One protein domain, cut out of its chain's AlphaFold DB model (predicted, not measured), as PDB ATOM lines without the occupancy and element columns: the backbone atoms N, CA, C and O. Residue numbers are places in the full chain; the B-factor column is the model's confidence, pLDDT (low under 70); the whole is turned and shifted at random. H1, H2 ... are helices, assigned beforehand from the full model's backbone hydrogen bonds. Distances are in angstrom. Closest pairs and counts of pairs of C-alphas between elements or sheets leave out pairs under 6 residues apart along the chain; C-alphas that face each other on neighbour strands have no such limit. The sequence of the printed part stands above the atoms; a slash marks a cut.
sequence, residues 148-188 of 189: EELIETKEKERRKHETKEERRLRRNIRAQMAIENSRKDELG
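What this domain is: This is residues 148 to 188 of the 189 residues of the protein "DUF658 domain-containing protein" of Lactococcus lactis (UniProt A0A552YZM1). Long helix H2 and shorter helix H1 form the two arms of an open V, with residues 162 and 163 joining them at its point. The printed part has 41 residues, with two named helices, H1 then H2 along the chain, and no named strand; its class is all helix. It is only just loose, close to extended, with a radius of gyration of the C-alphas of 13.6 A, and only just flat, spanning 38 by 26 by 6 A.

Where its parts are: Find C-alpha 164 at (163.969, 241.088, 126.849); from there H2, residues 164 to 186, runs 33.1 A to C-alpha 186 at (160.813, 215.131, 147.156). H1, residues 148 to 161, begins at C-alpha 148 at (163.556, 242.419, 152.361) and is 20.7 A long.

How they stand to each other: A tight link of 2 residues joins H1 to H2. The two are only just apart, their closest C-alphas 8.4 A from each other. In H2 every O i to N i+4 pair is within hydrogen-bond range; in H1, 8 of 10 are.

The domain as a whole: The C-alphas farthest apart, those of His 161 and Gly 188, are 39.0 A apart. The printed part has no cut. Look for low pLDDT, under 70, at residues 148 to 155, 158 to 159 and 185 to 188.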
ATOM      1  N   GLU A 148     164.299 243.153 153.390       46.22
ATOM      2  CA  GLU A 148     163.556 242.419 152.361       46.22
ATOM      3  C   GLU A 148     162.514 243.254 151.595       46.22
ATOM      4  O   GLU A 148     162.453 243.164 150.371       46.22
ATOM      5  N   GLU A 149     161.716 244.100 152.256       52.19
ATOM      6  CA  GLU A 149     160.730 244.969 151.593       52.19
ATOM      7  C   GLU A 149     161.410 246.092 150.786       52.19
ATOM      8  O   GLU A 149     160.967 246.462 149.690       52.19
ATOM      9  N   LEU A 150     162.534 246.614 151.289       56.12
ATOM     10  CA  LEU A 150     163.368 247.588 150.577       56.12
ATOM     11  C   LEU A 150     164.080 246.957 149.373       56.12
ATOM     12  O   LEU A 150     164.190 247.582 148.313       56.12
ATOM     13  N   ILE A 151     164.531 245.710 149.505       58.34
ATOM     14  CA  ILE A 151     165.076 244.924 148.394       58.34
ATOM     15  C   ILE A 151     163.974 244.661 147.367       58.34
ATOM     16  O   ILE A 151     164.193 244.879 146.178       58.34
ATOM     17  N   GLU A 152     162.768 244.277 147.789       60.16
ATOM     18  CA  GLU A 152     161.669 243.970 146.873       60.16
ATOM     19  C   GLU A 152     161.204 245.206 146.087       60.16
ATOM     20  O   GLU A 152     160.891 245.109 144.897       60.16
ATOM     21  N   THR A 153     161.183 246.379 146.720       63.00
ATOM     22  CA  THR A 153     160.831 247.648 146.062       63.00
ATOM     23  C   THR A 153     161.906 248.104 145.072       63.00
ATOM     24  O   THR A 153     161.564 248.400 143.923       63.00
ATOM     25  N   LYS A 154     163.195 248.058 145.440       67.25
ATOM     26  CA  LYS A 154     164.316 248.326 144.510       67.25
ATOM     27  C   LYS A 154     164.342 247.344 143.338       67.25
ATOM     28  O   LYS A 154     164.537 247.731 142.186       67.25
ATOM     29  N   GLU A 155     164.094 246.070 143.613       65.25
ATOM     30  CA  GLU A 155     164.029 245.007 142.614       65.25
ATOM     31  C   GLU A 155     162.828 245.207 141.667       65.25
ATOM     32  O   GLU A 155     162.943 245.021 140.454       65.25
ATOM     33  N   LYS A 156     161.671 245.646 142.182       70.38
ATOM     34  CA  LYS A 156     160.501 246.027 141.368       70.38
ATOM     35  C   LYS A 156     160.789 247.226 140.461       70.38
ATOM     36  O   LYS A 156     160.304 247.235 139.331       70.38
ATOM     37  N   GLU A 157     161.567 248.208 140.910       70.44
ATOM     38  CA  GLU A 157     161.979 249.340 140.070       70.44
ATOM     39  C   GLU A 157     162.956 248.929 138.966       70.44
ATOM     40  O   GLU A 157     162.725 249.276 137.807       70.44
ATOM     41  N   ARG A 158     163.972 248.107 139.269       69.94
ATOM     42  CA  ARG A 158     164.901 247.575 138.249       69.94
ATOM     43  C   ARG A 158     164.174 246.822 137.131       69.94
ATOM     44  O   ARG A 158     164.503 246.995 135.961       69.94
ATOM     45  N   ARG A 159     163.124 246.059 137.464       67.19
ATOM     46  CA  ARG A 159     162.304 245.308 136.487       67.19
ATOM     47  C   ARG A 159     161.592 246.185 135.453       67.19
ATOM     48  O   ARG A 159     161.228 245.676 134.394       67.19
ATOM     49  N   LYS A 160     161.371 247.478 135.725       74.44
ATOM     50  CA  LYS A 160     160.733 248.395 134.761       74.44
ATOM     51  C   LYS A 160     161.636 248.703 133.564       74.44
ATOM     52  O   LYS A 160     161.117 248.997 132.491       74.44
ATOM     53  N   HIS A 161     162.950 248.596 133.743       76.06
ATOM     54  CA  HIS A 161     163.962 248.886 132.723       76.06
ATOM     55  C   HIS A 161     164.646 247.622 132.174       76.06
ATOM     56  O   HIS A 161     165.594 247.724 131.405       76.06
ATOM     57  N   GLU A 162     164.162 246.435 132.553       77.75
ATOM     58  CA  GLU A 162     164.747 245.146 132.174       77.75
ATOM     59  C   GLU A 162     164.568 244.860 130.672       77.75
ATOM     60  O   GLU A 162     163.456 244.934 130.126       77.75
ATOM     61  N   THR A 163     165.661 244.481 130.012       79.44
ATOM     62  CA  THR A 163     165.666 244.075 128.602       79.44
ATOM     63  C   THR A 163     165.008 242.701 128.407       79.44
ATOM     64  O   THR A 163     164.786 241.921 129.339       79.44
ATOM     65  N   LYS A 164     164.652 242.360 127.160       83.69
ATOM     66  CA  LYS A 164     163.969 241.088 126.849       83.69
ATOM     67  C   LYS A 164     164.832 239.859 127.175       83.69
ATOM     68  O   LYS A 164     164.276 238.810 127.506       83.69
ATOM     69  N   GLU A 165     166.153 239.984 127.077       80.81
ATOM     70  CA  GLU A 165     167.113 238.911 127.355       80.81
ATOM     71  C   GLU A 165     167.290 238.677 128.855       80.81
ATOM     72  O   GLU A 165     167.161 237.538 129.304       80.81
ATOM     73  N   GLU A 166     167.433 239.740 129.646       81.00
ATOM     74  CA  GLU A 166     167.477 239.665 131.113       81.00
ATOM     75  C   GLU A 166     166.206 239.015 131.676       81.00
ATOM     76  O   GLU A 166     166.269 238.096 132.498       81.00
ATOM     77  N   ARG A 167     165.037 239.370 131.123       82.12
ATOM     78  CA  ARG A 167     163.759 238.754 131.504       82.12
ATOM     79  C   ARG A 167     163.709 237.254 131.197       82.12
ATOM     80  O   ARG A 167     163.102 236.492 131.954       82.12
ATOM     81  N   ARG A 168     164.288 236.820 130.070       86.75
ATOM     82  CA  ARG A 168     164.376 235.395 129.700       86.75
ATOM     83  C   ARG A 168     165.320 234.654 130.642       86.75
ATOM     84  O   ARG A 168     164.925 233.623 131.182       86.75
ATOM     85  N   LEU A 169     166.502 235.212 130.896       87.50
ATOM     86  CA  LEU A 169     167.487 234.652 131.819       87.50
ATOM     87  C   LEU A 169     166.893 234.473 133.223       87.50
ATOM     88  O   LEU A 169     166.964 233.390 133.796       87.50
ATOM     89  N   ARG A 170     166.195 235.487 133.737       83.50
ATOM     90  CA  ARG A 170     165.544 235.434 135.051       83.50
ATOM     91  C   ARG A 170     164.442 234.376 135.139       83.50
ATOM     92  O   ARG A 170     164.305 233.719 136.169       83.50
ATOM     93  N   ARG A 171     163.642 234.200 134.080       85.25
ATOM     94  CA  ARG A 171     162.635 233.124 134.023       85.25
ATOM     95  C   ARG A 171     163.289 231.748 134.051       85.25
ATOM     96  O   ARG A 171     162.796 230.890 134.775       85.25
ATOM     97  N   ASN A 172     164.398 231.572 133.336       90.44
ATOM     98  CA  ASN A 172     165.157 230.324 133.350       90.44
ATOM     99  C   ASN A 172     165.738 230.035 134.738       90.44
ATOM    100  O   ASN A 172     165.551 228.934 135.243       90.44
ATOM    101  N   ILE A 173     166.338 231.032 135.397       88.38
ATOM    102  CA  ILE A 173     166.862 230.890 136.766       88.38
ATOM    103  C   ILE A 173     165.734 230.535 137.745       88.38
ATOM    104  O   ILE A 173     165.877 229.626 138.556       88.38
ATOM    105  N   ARG A 174     164.570 231.195 137.651       86.25
ATOM    106  CA  ARG A 174     163.410 230.877 138.501       86.25
ATOM    107  C   ARG A 174     162.875 229.466 138.247       86.25
ATOM    108  O   ARG A 174     162.512 228.792 139.203       86.25
ATOM    109  N   ALA A 175     162.817 229.034 136.989       88.38
ATOM    110  CA  ALA A 175     162.396 227.682 136.642       88.38
ATOM    111  C   ALA A 175     163.381 226.637 137.190       88.38
ATOM    112  O   ALA A 175     162.946 225.647 137.765       88.38
ATOM    113  N   GLN A 176     164.689 226.888 137.088       88.06
ATOM    114  CA  GLN A 176     165.722 226.016 137.650       88.06
ATOM    115  C   GLN A 176     165.637 225.927 139.176       88.06
ATOM    116  O   GLN A 176     165.612 224.821 139.700       88.06
ATOM    117  N   MET A 177     165.500 227.057 139.880       85.12
ATOM    118  CA  MET A 177     165.321 227.050 141.338       85.12
ATOM    119  C   MET A 177     164.032 226.344 141.768       85.12
ATOM    120  O   MET A 177     164.032 225.645 142.772       85.12
ATOM    121  N   ALA A 178     162.932 226.493 141.020       84.38
ATOM    122  CA  ALA A 178     161.690 225.781 141.314       84.38
ATOM    123  C   ALA A 178     161.861 224.263 141.154       84.38
ATOM    124  O   ALA A 178     161.428 223.510 142.016       84.38
ATOM    125  N   ILE A 179     162.551 223.825 140.096       84.00
ATOM    126  CA  ILE A 179     162.885 222.411 139.883       84.00
ATOM    127  C   ILE A 179     163.804 221.894 141.000       84.00
ATOM    128  O   ILE A 179     163.611 220.781 141.479       84.00
ATOM    129  N   GLU A 180     164.798 222.677 141.421       81.88
ATOM    130  CA  GLU A 180     165.720 222.294 142.495       81.88
ATOM    131  C   GLU A 180     165.017 222.204 143.855       81.88
ATOM    132  O   GLU A 180     165.238 221.242 144.586       81.88
ATOM    133  N   ASN A 181     164.131 223.151 144.171       79.94
ATOM    134  CA  ASN A 181     163.340 223.121 145.400       79.94
ATOM    135  C   ASN A 181     162.362 221.945 145.408       79.94
ATOM    136  O   ASN A 181     162.339 221.210 146.383       79.94
ATOM    137  N   SER A 182     161.648 221.682 144.308       76.31
ATOM    138  CA  SER A 182     160.770 220.507 144.226       76.31
ATOM    139  C   SER A 182     161.537 219.192 144.382       76.31
ATOM    140  O   SER A 182     161.036 218.265 145.004       76.31
ATOM    141  N   ARG A 183     162.778 219.111 143.883       73.56
ATOM    142  CA  ARG A 183     163.645 217.943 144.111       73.56
ATOM    143  C   ARG A 183     164.112 217.817 145.561       73.56
ATOM    144  O   ARG A 183     164.282 216.697 146.027       73.56
ATOM    145  N   LYS A 184     164.348 218.929 146.265       72.19
ATOM    146  CA  LYS A 184     164.674 218.919 147.704       72.19
ATOM    147  C   LYS A 184     163.464 218.503 148.543       72.19
ATOM    148  O   LYS A 184     163.613 217.633 149.396       72.19
ATOM    149  N   ASP A 185     162.278 219.006 148.200       67.56
ATOM    150  CA  ASP A 185     161.009 218.632 148.833       67.56
ATOM    151  C   ASP A 185     160.696 217.132 148.635       67.56
ATOM    152  O   ASP A 185     160.278 216.455 149.573       67.56
ATOM    153  N   GLU A 186     160.956 216.573 147.443       63.50
ATOM    154  CA  GLU A 186     160.813 215.131 147.156       63.50
ATOM    155  C   GLU A 186     161.831 214.252 147.907       63.50
ATOM    156  O   GLU A 186     161.557 213.081 148.174       63.50
ATOM    157  N   LEU A 187     162.993 214.804 148.271       69.19
ATOM    158  CA  LEU A 187     164.028 214.127 149.061       69.19
ATOM    159  C   LEU A 187     163.851 214.312 150.580       69.19
ATOM    160  O   LEU A 187     164.635 213.752 151.345       69.19
ATOM    161  N   GLY A 188     162.822 215.050 151.019       52.16
ATOM    162  CA  GLY A 188     162.488 215.243 152.433       52.16
ATOM    163  C   GLY A 188     163.522 216.042 153.234       52.16
ATOM    164  O   GLY A 188     163.669 215.791 154.431       52.16
TER     165      GLY A 188